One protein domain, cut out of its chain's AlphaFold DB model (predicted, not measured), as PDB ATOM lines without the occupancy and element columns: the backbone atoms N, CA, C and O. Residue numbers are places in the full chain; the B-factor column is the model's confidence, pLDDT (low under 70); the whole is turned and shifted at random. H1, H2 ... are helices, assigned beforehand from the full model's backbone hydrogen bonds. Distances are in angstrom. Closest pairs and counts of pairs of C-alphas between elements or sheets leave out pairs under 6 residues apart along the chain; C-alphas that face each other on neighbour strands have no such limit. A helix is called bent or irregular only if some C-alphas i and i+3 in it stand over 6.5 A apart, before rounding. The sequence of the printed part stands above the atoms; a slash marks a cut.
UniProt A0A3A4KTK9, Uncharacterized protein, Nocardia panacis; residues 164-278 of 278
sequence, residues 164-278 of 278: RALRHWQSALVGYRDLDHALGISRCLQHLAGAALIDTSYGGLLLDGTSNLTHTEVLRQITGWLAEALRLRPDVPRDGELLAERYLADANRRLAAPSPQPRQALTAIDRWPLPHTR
ATOM      1  N   ARG A 164      48.364  19.301   2.300       96.25
ATOM      2  CA  ARG A 164      48.634  20.686   1.926       96.25
ATOM      3  C   ARG A 164      47.657  21.625   2.631       96.25
ATOM      4  O   ARG A 164      48.102  22.648   3.140       96.25
ATOM      5  N   ALA A 165      46.387  21.240   2.750       97.88
ATOM      6  CA  ALA A 165      45.393  21.965   3.538       97.88
ATOM      7  C   ALA A 165      45.797  22.103   5.015       97.88
ATOM      8  O   ALA A 165      45.816  23.217   5.536       97.88
ATOM      9  N   LEU A 166      46.221  21.007   5.658       96.94
ATOM     10  CA  LEU A 166      46.679  21.014   7.053       96.94
ATOM     11  C   LEU A 166      47.815  22.021   7.279       96.94
ATOM     12  O   LEU A 166      47.730  22.830   8.198       96.94
ATOM     13  N   ARG A 167      48.821  22.050   6.392       96.50
ATOM     14  CA  ARG A 167      49.926  23.026   6.466       96.50
ATOM     15  C   ARG A 167      49.451  24.476   6.385       96.50
ATOM     16  O   ARG A 167      49.988  25.345   7.073       96.50
ATOM     17  N   HIS A 168      48.446  24.744   5.556       97.56
ATOM     18  CA  HIS A 168      47.879  26.085   5.427       97.56
ATOM     19  C   HIS A 168      47.057  26.464   6.670       97.56
ATOM     20  O   HIS A 168      47.222  27.569   7.176       97.56
ATOM     21  N   TRP A 169      46.268  25.550   7.249       97.88
ATOM     22  CA  TRP A 169      45.600  25.802   8.535       97.88
ATOM     23  C   TRP A 169      46.589  25.972   9.698       97.88
ATOM     24  O   TRP A 169      46.371  26.837  10.539       97.88
ATOM     25  N   GLN A 170      47.702  25.228   9.735       97.56
ATOM     26  CA  GLN A 170      48.786  25.440  10.707       97.56
ATOM     27  C   GLN A 170      49.424  26.829  10.544       97.56
ATOM     28  O   GLN A 170      49.644  27.528  11.530       97.56
ATOM     29  N   SER A 171      49.669  27.264   9.303       96.50
ATOM     30  CA  SER A 171      50.217  28.599   9.012       96.50
ATOM     31  C   SER A 171      49.245  29.718   9.404       96.50
ATOM     32  O   SER A 171      49.653  30.720   9.991       96.50
ATOM     33  N   ALA A 172      47.948  29.532   9.137       95.81
ATOM     34  CA  ALA A 172      46.897  30.442   9.581       95.81
ATOM     35  C   ALA A 172      46.806  30.500  11.113       95.81
ATOM     36  O   ALA A 172      46.719  31.589  11.672       95.81
ATOM     37  N   LEU A 173      46.886  29.352  11.798       96.50
ATOM     38  CA  LEU A 173      46.868  29.271  13.259       96.50
ATOM     39  C   LEU A 173      48.030  30.049  13.883       96.50
ATOM     40  O   LEU A 173      47.802  30.802  14.824       96.50
ATOM     41  N   VAL A 174      49.251  29.904  13.356       95.69
ATOM     42  CA  VAL A 174      50.410  30.697  13.805       95.69
ATOM     43  C   VAL A 174      50.131  32.187  13.625       95.69
ATOM     44  O   VAL A 174      50.192  32.936  14.596       95.69
ATOM     45  N   GLY A 175      49.715  32.607  12.425       92.44
ATOM     46  CA  GLY A 175      49.420  34.015  12.152       92.44
ATOM     47  C   GLY A 175      48.329  34.590  13.060       92.44
ATOM     48  O   GLY A 175      48.474  35.689  13.585       92.44
ATOM     49  N   TYR A 176      47.250  33.844  13.303       92.12
ATOM     50  CA  TYR A 176      46.195  34.282  14.211       92.12
ATOM     51  C   TYR A 176      46.627  34.275  15.677       92.12
ATOM     52  O   TYR A 176      46.170  35.131  16.424       92.12
ATOM     53  N   ARG A 177      47.519  33.377  16.106       92.94
ATOM     54  CA  ARG A 177      48.099  33.424  17.457       92.94
ATOM     55  C   ARG A 177      48.991  34.643  17.654       92.94
ATOM     56  O   ARG A 177      48.848  35.314  18.670       92.94
ATOM     57  N   ASP A 178      49.839  34.965  16.682       91.56
ATOM     58  CA  ASP A 178      50.716  36.146  16.735       91.56
ATOM     59  C   ASP A 178      49.912  37.452  16.795       91.56
ATOM     60  O   ASP A 178      50.321  38.434  17.414       91.56
ATOM     61  N   LEU A 179      48.738  37.455  16.161       87.50
ATOM     62  CA  LEU A 179      47.799  38.571  16.179       87.50
ATOM     63  C   LEU A 179      46.864  38.563  17.391       87.50
ATOM     64  O   LEU A 179      46.124  39.531  17.542       87.50
ATOM     65  N   ASP A 180      46.885  37.513  18.222       88.44
ATOM     66  CA  ASP A 180      45.941  37.283  19.322       88.44
ATOM     67  C   ASP A 180      44.478  37.332  18.838       88.44
ATOM     68  O   ASP A 180      43.620  38.047  19.359       88.44
ATOM     69  N   HIS A 181      44.221  36.584  17.756       85.25
ATOM     70  CA  HIS A 181      42.952  36.574  17.050       85.25
ATOM     71  C   HIS A 181      42.050  35.401  17.421       85.25
ATOM     72  O   HIS A 181      42.027  34.370  16.750       85.25
ATOM     73  N   ALA A 182      41.229  35.602  18.455       87.44
ATOM     74  CA  ALA A 182      40.411  34.563  19.087       87.44
ATOM     75  C   ALA A 182      39.543  33.756  18.102       87.44
ATOM     76  O   ALA A 182      39.674  32.533  18.033       87.44
ATOM     77  N   LEU A 183      38.714  34.412  17.273       85.12
ATOM     78  CA  LEU A 183      37.881  33.684  16.302       85.12
ATOM     79  C   LEU A 183      38.720  32.952  15.237       85.12
ATOM     80  O   LEU A 183      38.369  31.842  14.841       85.12
ATOM     81  N   GLY A 184      39.819  33.550  14.772       88.56
ATOM     82  CA  GLY A 184      40.720  32.941  13.793       88.56
ATOM     83  C   GLY A 184      41.383  31.678  14.345       88.56
ATOM     84  O   GLY A 184      41.378  30.638  13.683       88.56
ATOM     85  N   ILE A 185      41.864  31.740  15.592       93.19
ATOM     86  CA  ILE A 185      42.402  30.593  16.339       93.19
ATOM     87  C   ILE A 185      41.321  29.517  16.492       93.19
ATOM     88  O   ILE A 185      41.566  28.360  16.155       93.19
ATOM     89  N   SER A 186      40.116  29.901  16.927       92.56
ATOM     90  CA  SER A 186      38.970  28.997  17.091       92.56
ATOM     91  C   SER A 186      38.650  28.228  15.801       92.56
ATOM     92  O   SER A 186      38.599  26.997  15.814       92.56
ATOM     93  N   ARG A 187      38.519  28.923  14.660       91.81
ATOM     94  CA  ARG A 187      38.249  28.277  13.363       91.81
ATOM     95  C   ARG A 187      39.376  27.341  12.937       91.81
ATOM     96  O   ARG A 187      39.093  26.232  12.491       91.81
ATOM     97  N   CYS A 188      40.638  27.744  13.097       95.81
ATOM     98  CA  CYS A 188      41.772  26.887  12.739       95.81
ATOM     99  C   CYS A 188      41.805  25.611  13.586       95.81
ATOM    100  O   CYS A 188      41.938  24.522  13.032       95.81
ATOM    101  N   LEU A 189      41.625  25.725  14.906       96.88
ATOM    102  CA  LEU A 189      41.540  24.569  15.801       96.88
ATOM    103  C   LEU A 189      40.383  23.645  15.412       96.88
ATOM    104  O   LEU A 189      40.578  22.436  15.327       96.88
ATOM    105  N   GLN A 190      39.211  24.203  15.097       95.19
ATOM    106  CA  GLN A 190      38.058  23.429  14.638       95.19
ATOM    107  C   GLN A 190      38.342  22.677  13.328       95.19
ATOM    108  O   GLN A 190      37.974  21.508  13.208       95.19
ATOM    109  N   HIS A 191      38.991  23.315  12.349       96.00
ATOM    110  CA  HIS A 191      39.335  22.674  11.077       96.00
ATOM    111  C   HIS A 191      40.376  21.563  11.242       96.00
ATOM    112  O   HIS A 191      40.190  20.470  10.707       96.00
ATOM    113  N   LEU A 192      41.437  21.810  12.015       97.44
ATOM    114  CA  LEU A 192      42.478  20.818  12.296       97.44
ATOM    115  C   LEU A 192      41.923  19.625  13.087       97.44
ATOM    116  O   LEU A 192      42.192  18.477  12.737       97.44
ATOM    117  N   ALA A 193      41.097  19.891  14.101       96.44
ATOM    118  CA  ALA A 193      40.396  18.869  14.870       96.44
ATOM    119  C   ALA A 193      39.449  18.044  13.993       96.44
ATOM    120  O   ALA A 193      39.483  16.818  14.037       96.44
ATOM    121  N   GLY A 194      38.638  18.701  13.158       95.69
ATOM    122  CA  GLY A 194      37.737  18.031  12.222       95.69
ATOM    123  C   GLY A 194      38.485  17.132  11.236       95.69
ATOM    124  O   GLY A 194      38.091  15.987  11.028       95.69
ATOM    125  N   ALA A 195      39.604  17.606  10.684       96.06
ATOM    126  CA  ALA A 195      40.446  16.804   9.803       96.06
ATOM    127  C   ALA A 195      41.016  15.570  10.520       96.06
ATOM    128  O   ALA A 195      40.916  14.461   9.999       96.06
ATOM    129  N   ALA A 196      41.553  15.746  11.728       95.00
ATOM    130  CA  ALA A 196      42.105  14.652  12.523       95.00
ATOM    131  C   ALA A 196      41.028  13.693  13.080       95.00
ATOM    132  O   ALA A 196      41.329  12.544  13.397       95.00
ATOM    133  N   LEU A 197      39.763  14.126  13.168       94.94
ATOM    134  CA  LEU A 197      38.617  13.252  13.450       94.94
ATOM    135  C   LEU A 197      38.223  12.393  12.249       94.94
ATOM    136  O   LEU A 197      37.769  11.262  12.430       94.94
ATOM    137  N   ILE A 198      38.350  12.933  11.037       94.62
ATOM    138  CA  ILE A 198      38.107  12.180   9.801       94.62
ATOM    139  C   ILE A 198      39.185  11.107   9.639       94.62
ATOM    140  O   ILE A 198      38.857   9.954   9.374       94.62
ATOM    141  N   ASP A 199      40.449  11.474   9.848       93.94
ATOM    142  CA  ASP A 199      41.587  10.565   9.766       93.94
ATOM    143  C   ASP A 199      42.630  10.917  10.833       93.94
ATOM    144  O   ASP A 199      43.326  11.933  10.758       93.94
ATOM    145  N   THR A 200      42.752  10.055  11.842       91.38
ATOM    146  CA  THR A 200      43.666  10.291  12.968       91.38
ATOM    147  C   THR A 200      45.138  10.132  12.577       91.38
ATOM    148  O   THR A 200      46.005  10.571  13.335       91.38
ATOM    149  N   SER A 201      45.453   9.569  11.401       89.69
ATOM    150  CA  SER A 201      46.833   9.491  10.901       89.69
ATOM    151  C   SER A 201      47.437  10.881  10.675       89.69
ATOM    152  O   SER A 201      48.655  11.061  10.762       89.69
ATOM    153  N   TYR A 202      46.592  11.904  10.499       92.38
ATOM    154  CA  TYR A 202      47.024  13.299  10.496       92.38
ATOM    155  C   TYR A 202      47.607  13.757  11.835       92.38
ATOM    156  O   TYR A 202      48.367  14.722  11.849       92.38
ATOM    157  N   GLY A 203      47.345  13.047  12.935       88.75
ATOM    158  CA  GLY A 203      47.948  13.310  14.239       88.75
ATOM    159  C   GLY A 203      49.475  13.389  14.188       88.75
ATOM    160  O   GLY A 203      50.044  14.300  14.780       88.75
ATOM    161  N   GLY A 204      50.139  12.540  13.392       88.19
ATOM    162  CA  GLY A 204      51.595  12.608  13.214       88.19
ATOM    163  C   GLY A 204      52.070  13.943  12.621       88.19
ATOM    164  O   GLY A 204      53.070  14.494  13.064       88.19
ATOM    165  N   LEU A 205      51.318  14.531  11.680       88.88
ATOM    166  CA  LEU A 205      51.637  15.859  11.132       88.88
ATOM    167  C   LEU A 205      51.345  17.003  12.111       88.88
ATOM    168  O   LEU A 205      51.935  18.077  11.990       88.88
ATOM    169  N   LEU A 206      50.388  16.802  13.017       92.19
ATOM    170  CA  LEU A 206      49.855  17.864  13.862       92.19
ATOM    171  C   LEU A 206      50.447  17.889  15.269       92.19
ATOM    172  O   LEU A 206      50.359  18.931  15.898       92.19
ATOM    173  N   LEU A 207      51.009  16.799  15.789       88.69
ATOM    174  CA  LEU A 207      51.349  16.701  17.214       88.69
ATOM    175  C   LEU A 207      52.804  16.334  17.506       88.69
ATOM    176  O   LEU A 207      53.332  16.866  18.479       88.69
ATOM    177  N   ASP A 208      53.464  15.460  16.732       73.94
ATOM    178  CA  ASP A 208      54.866  15.122  17.046       73.94
ATOM    179  C   ASP A 208      55.831  14.883  15.865       73.94
ATOM    180  O   ASP A 208      57.011  14.637  16.094       73.94
ATOM    181  N   GLY A 209      55.416  15.011  14.601       62.06
ATOM    182  CA  GLY A 209      56.296  14.791  13.441       62.06
ATOM    183  C   GLY A 209      56.766  13.337  13.258       62.06
ATOM    184  O   GLY A 209      57.292  12.995  12.198       62.06
ATOM    185  N   THR A 210      56.540  12.474  14.248       56.50
ATOM    186  CA  THR A 210      56.775  11.033  14.247       56.50
ATOM    187  C   THR A 210      55.441  10.270  14.215       56.50
ATOM    188  O   THR A 210      54.355  10.781  14.488       56.50
ATOM    189  N   SER A 211      55.492   9.013  13.782       60.09
ATOM    190  CA  SER A 211      54.302   8.203  13.484       60.09
ATOM    191  C   SER A 211      53.738   7.449  14.696       60.09
ATOM    192  O   SER A 211      52.867   6.601  14.526       60.09
ATOM    193  N   ASN A 212      54.254   7.693  15.905       70.69
ATOM    194  CA  ASN A 212      54.034   6.810  17.057       70.69
ATOM    195  C   ASN A 212      52.848   7.215  17.947       70.69
ATOM    196  O   ASN A 212      52.597   6.576  18.972       70.69
ATOM    197  N   LEU A 213      52.097   8.253  17.571       83.62
ATOM    198  CA  LEU A 213      50.909   8.663  18.311       83.62
ATOM    199  C   LEU A 213      49.788   7.642  18.143       83.62
ATOM    200  O   LEU A 213      49.378   7.294  17.035       83.62
ATOM    201  N   THR A 214      49.253   7.184  19.270       88.69
ATOM    202  CA  THR A 214      48.095   6.295  19.257       88.69
ATOM    203  C   THR A 214      46.858   7.056  18.780       88.69
ATOM    204  O   THR A 214      46.694   8.243  19.064       88.69
ATOM    205  N   HIS A 215      45.935   6.358  18.110       88.62
ATOM    206  CA  HIS A 215      44.620   6.911  17.754       88.62
ATOM    207  C   HIS A 215      43.930   7.568  18.961       88.62
ATOM    208  O   HIS A 215      43.323   8.630  18.841       88.62
ATOM    209  N   THR A 216      44.034   6.938  20.135       90.00
ATOM    210  CA  THR A 216      43.447   7.436  21.380       90.00
ATOM    211  C   THR A 216      44.075   8.750  21.826       90.00
ATOM    212  O   THR A 216      43.344   9.649  22.231       90.00
ATOM    213  N   GLU A 217      45.396   8.893  21.717       90.88
ATOM    214  CA  GLU A 217      46.072  10.141  22.070       90.88
ATOM    215  C   GLU A 217      45.691  11.273  21.112       90.88
ATOM    216  O   GLU A 217      45.384  12.376  21.555       90.88
ATOM    217  N   VAL A 218      45.599  10.993  19.809       93.25
ATOM    218  CA  VAL A 218      45.126  11.979  18.826       93.25
ATOM    219  C   VAL A 218      43.705  12.442  19.164       93.25
ATOM    220  O   VAL A 218      43.451  13.643  19.231       93.25
ATOM    221  N   LEU A 219      42.790  11.512  19.457       93.75
ATOM    222  CA  LEU A 219      41.421  11.839  19.877       93.75
ATOM    223  C   LEU A 219      41.382  12.651  21.179       93.75
ATOM    224  O   LEU A 219      40.601  13.596  21.289       93.75
ATOM    225  N   ARG A 220      42.236  12.324  22.154       93.94
ATOM    226  CA  ARG A 220      42.364  13.086  23.400       93.94
ATOM    227  C   ARG A 220      42.805  14.526  23.115       93.94
ATOM    228  O   ARG A 220      42.146  15.449  23.586       93.94
ATOM    229  N   GLN A 221      43.829  14.738  22.291       95.00
ATOM    230  CA  GLN A 221      44.289  16.086  21.930       95.00
ATOM    231  C   GLN A 221      43.221  16.887  21.163       95.00
ATOM    232  O   GLN A 221      42.993  18.058  21.467       95.00
ATOM    233  N   ILE A 222      42.480  16.236  20.259       95.81
ATOM    234  CA  ILE A 222      41.336  16.827  19.546       95.81
ATOM    235  C   ILE A 222      40.294  17.397  20.519       95.81
ATOM    236  O   ILE A 222      39.801  18.502  20.290       95.81
ATOM    237  N   THR A 223      39.960  16.691  21.610       96.62
ATOM    238  CA  THR A 223      38.989  17.216  22.593       96.62
ATOM    239  C   THR A 223      39.457  18.521  23.235       96.62
ATOM    240  O   THR A 223      38.660  19.448  23.365       96.62
ATOM    241  N   GLY A 224      40.755  18.646  23.527       96.44
ATOM    242  CA  GLY A 224      41.341  19.874  24.067       96.44
ATOM    243  C   GLY A 224      41.317  21.023  23.061       96.44
ATOM    244  O   GLY A 224      40.973  22.149  23.417       96.44
ATOM    245  N   TRP A 225      41.613  20.742  21.787       97.12
ATOM    246  CA  TRP A 225      41.530  21.735  20.709       97.12
ATOM    247  C   TRP A 225      40.111  22.259  20.517       97.12
ATOM    248  O   TRP A 225      39.920  23.459  20.339       97.12
ATOM    249  N   LEU A 226      39.113  21.376  20.558       96.38
ATOM    250  CA  LEU A 226      37.711  21.749  20.388       96.38
ATOM    251  C   LEU A 226      37.164  22.497  21.606       96.38
ATOM    252  O   LEU A 226      36.437  23.471  21.428       96.38
ATOM    253  N   ALA A 227      37.547  22.101  22.822       94.81
ATOM    254  CA  ALA A 227      37.195  22.833  24.038       94.81
ATOM    255  C   ALA A 227      37.736  24.273  24.003       94.81
ATOM    256  O   ALA A 227      36.999  25.226  24.256       94.81
ATOM    257  N   GLU A 228      38.993  24.446  23.594       95.19
ATOM    258  CA  GLU A 228      39.588  25.772  23.425       95.19
ATOM    259  C   GLU A 228      38.954  26.553  22.271       95.19
ATOM    260  O   GLU A 228      38.685  27.747  22.406       95.19
ATOM    261  N   ALA A 229      38.650  25.889  21.150       93.50
ATOM    262  CA  ALA A 229      37.944  26.519  20.042       93.50
ATOM    263  C   ALA A 229      36.593  27.090  20.494       93.50
ATOM    264  O   ALA A 229      36.252  28.203  20.097       93.50
ATOM    265  N   LEU A 230      35.852  26.369  21.340       91.31
ATOM    266  CA  LEU A 230      34.594  26.841  21.921       91.31
ATOM    267  C   LEU A 230      34.809  28.012  22.885       91.31
ATOM    268  O   LEU A 230      34.086  29.000  22.791       91.31
ATOM    269  N   ARG A 231      35.831  27.949  23.748       90.94
ATOM    270  CA  ARG A 231      36.168  29.025  24.696       90.94
ATOM    271  C   ARG A 231      36.521  30.343  24.000       90.94
ATOM    272  O   ARG A 231      36.212  31.413  24.510       90.94
ATOM    273  N   LEU A 232      37.194  30.265  22.854       87.88
ATOM    274  CA  LEU A 232      37.644  31.428  22.085       87.88
ATOM    275  C   LEU A 232      36.558  32.035  21.185       87.88
ATOM    276  O   LEU A 232      36.817  33.057  20.541       87.88
ATOM    277  N   ARG A 233      35.361  31.439  21.093       78.12
ATOM    278  CA  ARG A 233      34.282  32.054  20.312       78.12
ATOM    279  C   ARG A 233      33.680  33.236  21.078       78.12
ATOM    280  O   ARG A 233      33.318  33.074  22.238       78.12
ATOM    281  N   PRO A 234      33.538  34.409  20.437       65.50
ATOM    282  CA  PRO A 234      32.770  35.505  21.016       65.50
ATOM    283  C   PRO A 234      31.287  35.119  21.156       65.50
ATOM    284  O   PRO A 234      30.805  34.262  20.410       65.50
ATOM    285  N   ASP A 235      30.574  35.778  22.075       59.44
ATOM    286  CA  ASP A 235      29.122  35.656  22.276       59.44
ATOM    287  C   ASP A 235      28.350  36.154  21.039       59.44
ATOM    288  O   ASP A 235      27.873  37.284  20.976       59.44
ATOM    289  N   VAL A 236      28.269  35.318  20.006       53.81
ATOM    290  CA  VAL A 236      27.412  35.520  18.832       53.81
ATOM    291  C   VAL A 236      26.114  34.735  19.062       53.81
ATOM    292  O   VAL A 236      26.198  33.603  19.555       53.81
ATOM    293  N   PRO A 237      24.928  35.284  18.721       48.62
ATOM    294  CA  PRO A 237      23.662  34.563  18.816       48.62
ATOM    295  C   PRO A 237      23.759  33.177  18.168       48.62
ATOM    296  O   PRO A 237      24.188  33.025  17.021       48.62
ATOM    297  N   ARG A 238      23.442  32.150  18.961       52.91
ATOM    298  CA  ARG A 238      23.594  30.739  18.597       52.91
ATOM    299  C   ARG A 238      22.374  30.273  17.814       52.91
ATOM    300  O   ARG A 238      21.539  29.552  18.348       52.91
ATOM    301  N   ASP A 239      22.296  30.644  16.544       40.38
ATOM    302  CA  ASP A 239      21.173  30.228  15.694       40.38
ATOM    303  C   ASP A 239      21.378  28.823  15.072       40.38
ATOM    304  O   ASP A 239      20.604  28.386  14.224       40.38
ATOM    305  N   GLY A 240      22.398  28.066  15.511       50.91
ATOM    306  CA  GLY A 240      22.636  26.677  15.101       50.91
ATOM    307  C   GLY A 240      23.682  25.939  15.949       50.91
ATOM    308  O   GLY A 240      24.517  26.565  16.603       50.91
ATOM    309  N   GLU A 241      23.639  24.598  15.926       55.56
ATOM    310  CA  GLU A 241      24.620  23.724  16.594       55.56
ATOM    311  C   GLU A 241      26.028  24.009  16.049       55.56
ATOM    312  O   GLU A 241      26.279  23.929  14.839       55.56
ATOM    313  N   LEU A 242      26.965  24.372  16.928       74.06
ATOM    314  CA  LEU A 242      28.298  24.764  16.486       74.06
ATOM    315  C   LEU A 242      29.040  23.517  15.998       74.06
ATOM    316  O   LEU A 242      29.090  22.492  16.672       74.06
ATOM    317  N   LEU A 243      29.689  23.602  14.836       83.38
ATOM    318  CA  LEU A 243      30.430  22.463  14.281       83.38
ATOM    319  C   LEU A 243      31.495  21.922  15.259       83.38
ATOM    320  O   LEU A 243      31.703  20.714  15.325       83.38
ATOM    321  N   ALA A 244      32.110  22.794  16.064       86.12
ATOM    322  CA  ALA A 244      33.006  22.394  17.147       86.12
ATOM    323  C   ALA A 244      32.313  21.573  18.256       86.12
ATOM    324  O   ALA A 244      32.915  20.623  18.746       86.12
ATOM    325  N   GLU A 245      31.058  21.875  18.621       90.81
ATOM    326  CA  GLU A 245      30.275  21.079  19.586       90.81
ATOM    327  C   GLU A 245      29.988  19.685  19.022       90.81
ATOM    328  O   GLU A 245      30.227  18.684  19.696       90.81
ATOM    329  N   ARG A 246      29.584  19.610  17.746       91.31
ATOM    330  CA  ARG A 246      29.361  18.336  17.038       91.31
ATOM    331  C   ARG A 246      30.615  17.476  17.002       91.31
ATOM    332  O   ARG A 246      30.566  16.284  17.298       91.31
ATOM    333  N   TYR A 247      31.744  18.080  16.641       94.25
ATOM    334  CA  TYR A 247      33.037  17.405  16.627       94.25
ATOM    335  C   TYR A 247      33.469  16.975  18.028       94.25
ATOM    336  O   TYR A 247      34.007  15.881  18.177       94.25
ATOM    337  N   LEU A 248      33.197  17.778  19.061       94.00
ATOM    338  CA  LEU A 248      33.564  17.450  20.437       94.00
ATOM    339  C   LEU A 248      32.726  16.282  20.960       94.00
ATOM    340  O   LEU A 248      33.268  15.351  21.551       94.00
ATOM    341  N   ALA A 249      31.419  16.290  20.690       92.75
ATOM    342  CA  ALA A 249      30.534  15.176  20.997       92.75
ATOM    343  C   ALA A 249      30.991  13.893  20.287       92.75
ATOM    344  O   ALA A 249      31.047  12.830  20.908       92.75
ATOM    345  N   ASP A 250      31.379  13.981  19.011       93.94
ATOM    346  CA  ASP A 250      31.880  12.825  18.271       93.94
ATOM    347  C   ASP A 250      33.213  12.300  18.824       93.94
ATOM    348  O   ASP A 250      33.348  11.101  19.075       93.94
ATOM    349  N   ALA A 251      34.165  13.193  19.107       93.88
ATOM    350  CA  ALA A 251      35.441  12.856  19.734       93.88
ATOM    351  C   ALA A 251      35.238  12.148  21.084       93.88
ATOM    352  O   ALA A 251      35.819  11.088  21.322       93.88
ATOM    353  N   ASN A 252      34.353  12.682  21.934       93.12
ATOM    354  CA  ASN A 252      34.022  12.106  23.236       93.12
ATOM    355  C   ASN A 252      33.384  10.719  23.112       93.12
ATOM    356  O   ASN A 252      33.760   9.811  23.849       93.12
ATOM    357  N   ARG A 253      32.471  10.510  22.155       92.31
ATOM    358  CA  ARG A 253      31.886   9.179  21.907       92.31
ATOM    359  C   ARG A 253      32.942   8.166  21.473       92.31
ATOM    360  O   ARG A 253      32.963   7.055  21.998       92.31
ATOM    361  N   ARG A 254      33.845   8.541  20.560       91.88
ATOM    362  CA  ARG A 254      34.946   7.667  20.114       91.88
ATOM    363  C   ARG A 254      35.922   7.361  21.252       91.88
ATOM    364  O   ARG A 254      36.370   6.224  21.378       91.88
ATOM    365  N   LEU A 255      36.192   8.336  22.123       89.50
ATOM    366  CA  LEU A 255      36.964   8.140  23.352       89.50
ATOM    367  C   LEU A 255      36.223   7.315  24.407       89.50
ATOM    368  O   LEU A 255      36.884   6.698  25.225       89.50
ATOM    369  N   ALA A 256      34.897   7.238  24.415       85.19
ATOM    370  CA  ALA A 256      34.155   6.442  25.398       85.19
ATOM    371  C   ALA A 256      34.001   4.956  25.014       85.19
ATOM    372  O   ALA A 256      33.554   4.160  25.836       85.19
ATOM    373  N   ALA A 257      34.369   4.555  23.788       80.88
ATOM    374  CA  ALA A 257      34.299   3.157  23.346       80.88
ATOM    375  C   ALA A 257      35.088   2.206  24.289       80.88
ATOM    376  O   ALA A 257      35.992   2.657  24.981       80.88
ATOM    377  N   PRO A 258      34.843   0.892  24.343       71.50
ATOM    378  CA  PRO A 258      35.564   0.017  25.277       71.50
ATOM    379  C   PRO A 258      37.098   0.064  25.079       71.50
ATOM    380  O   PRO A 258      37.587  -0.151  23.970       71.50
ATOM    381  N   SER A 259      37.863   0.371  26.137       66.44
ATOM    382  CA  SER A 259      39.338   0.266  26.206       66.44
ATOM    383  C   SER A 259      39.769  -0.345  27.521       66.44
ATOM    384  O   SER A 259      39.131  -0.076  28.535       66.44
ATOM    385  N   PRO A 260      40.956  -0.962  27.553       58.41
ATOM    386  CA  PRO A 260      41.603  -1.359  28.799       58.41
ATOM    387  C   PRO A 260      42.171  -0.201  29.651       58.41
ATOM    388  O   PRO A 260      42.595  -0.445  30.772       58.41
ATOM    389  N   GLN A 261      42.215   1.044  29.164       57.88
ATOM    390  CA  GLN A 261      42.829   2.185  29.863       57.88
ATOM    391  C   GLN A 261      41.806   3.311  30.090       57.88
ATOM    392  O   GLN A 261      40.993   3.554  29.196       57.88
ATOM    393  N   PRO A 262      41.834   4.015  31.240       55.28
ATOM    394  CA  PRO A 262      40.973   5.167  31.485       55.28
ATOM    395  C   PRO A 262      41.298   6.297  30.503       55.28
ATOM    396  O   PRO A 262      42.448   6.706  30.348       55.28
ATOM    397  N   ARG A 263      40.263   6.794  29.823       71.44
ATOM    398  CA  ARG A 263      40.358   7.821  28.782       71.44
ATOM    399  C   ARG A 263      39.652   9.069  29.276       71.44
ATOM    400  O   ARG A 263      38.432   9.072  29.415       71.44
ATOM    401  N   GLN A 264      40.409  10.122  29.546       83.12
ATOM    402  CA  GLN A 264      39.826  11.396  29.943       83.12
ATOM    403  C   GLN A 264      39.935  12.386  28.792       83.12
ATOM    404  O   GLN A 264      41.032  12.634  28.288       83.12
ATOM    405  N   ALA A 265      38.784  12.915  28.379       90.69
ATOM    406  CA  ALA A 265      38.715  14.053  27.480       90.69
ATOM    407  C   ALA A 265      39.397  15.262  28.128       90.69
ATOM    408  O   ALA A 265      39.319  15.462  29.344       90.69
ATOM    409  N   LEU A 266      40.064  16.063  27.310       94.00
ATOM    410  CA  LEU A 266      40.675  17.305  27.744       94.00
ATOM    411  C   LEU A 266      39.643  18.434  27.701       94.00
ATOM    412  O   LEU A 266      38.854  18.539  26.765       94.00
ATOM    413  N   THR A 267      39.683  19.301  28.709       92.56
ATOM    414  CA  THR A 267      38.863  20.521  28.787       92.56
ATOM    415  C   THR A 267      39.623  21.776  28.349       92.56
ATOM    416  O   THR A 267      39.035  22.848  28.256       92.56
ATOM    417  N   ALA A 268      40.920  21.642  28.071       93.62
ATOM    418  CA  ALA A 268      41.806  22.685  27.572       93.62
ATOM    419  C   ALA A 268      42.902  22.056  26.701       93.62
ATOM    420  O   ALA A 268      43.089  20.837  26.705       93.62
ATOM    421  N   ILE A 269      43.638  22.878  25.955       94.06
ATOM    422  CA  ILE A 269      44.761  22.387  25.152       94.06
ATOM    423  C   ILE A 269      45.890  21.908  26.061       94.06
ATOM    424  O   ILE A 269      46.430  22.681  26.845       94.06
ATOM    425  N   ASP A 270      46.268  20.644  25.885       93.06
ATOM    426  CA  ASP A 270      47.506  20.072  26.415       93.06
ATOM    427  C   ASP A 270      48.657  20.320  25.426       93.06
ATOM    428  O   ASP A 270      49.642  20.981  25.754       93.06
ATOM    429  N   ARG A 271      48.488  19.904  24.161       93.31
ATOM    430  CA  ARG A 271      49.453  20.168  23.082       93.31
ATOM    431  C   ARG A 271      48.829  20.973  21.960       93.31
ATOM    432  O   ARG A 271      47.804  20.589  21.403       93.31
ATOM    433  N   TRP A 272      49.471  22.072  21.585       94.75
ATOM    434  CA  TRP A 272      49.069  22.828  20.402       94.75
ATOM    435  C   TRP A 272      49.418  22.069  19.118       94.75
ATOM    436  O   TRP A 272      50.447  21.391  19.093       94.75
ATOM    437  N   PRO A 273      48.618  22.210  18.041       94.69
ATOM    438  CA  PRO A 273      49.038  21.751  16.729       94.69
ATOM    439  C   PRO A 273      50.400  22.351  16.365       94.69
ATOM    440  O   PRO A 273      50.614  23.554  16.541       94.69
ATOM    441  N   LEU A 274      51.306  21.523  15.848       91.50
ATOM    442  CA  LEU A 274      52.640  21.938  15.440       91.50
ATOM    443  C   LEU A 274      52.554  23.071  14.408       91.50
ATOM    444  O   LEU A 274      51.692  23.025  13.519       91.50
ATOM    445  N   PRO A 275      53.444  24.074  14.484       88.31
ATOM    446  CA  PRO A 275      53.552  25.064  13.430       88.31
ATOM    447  C   PRO A 275      54.028  24.384  12.145       88.31
ATOM    448  O   PRO A 275      54.835  23.452  12.176       88.31
ATOM    449  N   HIS A 276      53.573  24.875  10.996       77.56
ATOM    450  CA  HIS A 276      54.201  24.481   9.744       77.56
ATOM    451  C   HIS A 276      55.564  25.182   9.635       77.56
ATOM    452  O   HIS A 276      55.631  26.383   9.383       77.56
ATOM    453  N   THR A 277      56.651  24.437   9.823       61.22
ATOM    454  CA  THR A 277      57.997  24.876   9.435       61.22
ATOM    455  C   THR A 277      58.185  24.635   7.938       61.22
ATOM    456  O   THR A 277      57.884  23.537   7.459       61.22
ATOM    457  N   ARG A 278      58.601  25.680   7.211       49.72
ATOM    458  CA  ARG A 278      58.926  25.616   5.778       49.72
ATOM    459  C   ARG A 278      60.086  24.669   5.508       49.72
ATOM    460  O   ARG A 278      61.020  24.658   6.339       49.72
TER     461      ARG A 278
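AT A GLANCE: This is residues 164 to 278 of the 278 residues of an uncharacterized protein of Nocardia panacis (UniProt A0A3A4KTK9). Three helices, H2, H4 and H5, form an up-and-down bundle, each running against the one before it. H1 packs on H2 as a helical hairpin, H3 sits where H2 ends and H4 begins, and the last stretch folds back, with residues 265 to 268 over H4, then passes between H1 and H3. Residues 235 to 241 stick out. The printed part has 115 residues with five named helices, H1 to H5 in chain order, and no named strand; its class is all helix. It is compact, with a radius of gyration of the C-alphas of 13.8 A, and flat, spanning 41 by 39 by 21 A.

HOW THE PARTS SIT: H2, residues 182 to 198, is the hub, touching four helices. H4, residues 215 to 231, touches it at a shallow tilt of 25 degrees, opposite ways; the closest C-alphas, of Ser 186 and Ala 229, are 4.0 A apart. H5, residues 243 to 256, forms a hairpin with H4 at a shallow tilt of 33 degrees, only just short of steep; their closest C-alphas, of Leu 226 and Ala 244, are 5.7 A apart. H2 touches H5 with residues 190 to 197 alone, closest at the C-alphas of Gln 190 and Ala 244, 5.7 A. H1, residues 164 to 178, forms a hairpin with H2, at 27 degrees; the closest C-alphas, of Leu 173 and Ile 185, are 5.6 A apart. H3, residues 200 to 208, is about perpendicular to H4 at 74 degrees and touches its residues 215 to 219 alone, closest at the C-alphas of Gly 203 and Val 218, 5.5 A. H3 and H2 only just touch, only at the corner, with 3 pairs of C-alphas within 8 A, the closest those of Tyr 202 and Ala 196, 5.5 A. H1 and H4 are apart. In H1, H2, H4 and H5 every O i to N i+4 pair is within hydrogen-bond range; in H3 2 of 5 are, beside 4 of 6 O i to N i+3 pairs.

IN THESE COORDINATES: H1 begins at C-alpha 164 (48.634, 20.686, 1.926) and is 21.5 A long; H2 measures 24.3 A, H3 12.9 A, H4 24.7 A and H5 19.9 A, ending at C-alpha 256 (34.155, 6.442, 25.398). H3 is irregular, but only just: C-alphas 205 and 208 are 6.8 A apart.

THE WHOLE: The two C-alphas farthest apart, of Leu 179 and Pro 260, are 42.3 A apart. The printed part has no cut, and the link from H4 to H5 is long. pLDDT is under 70 in residues 209 to 211, 234 to 241, 259 to 262 and 277 to 278.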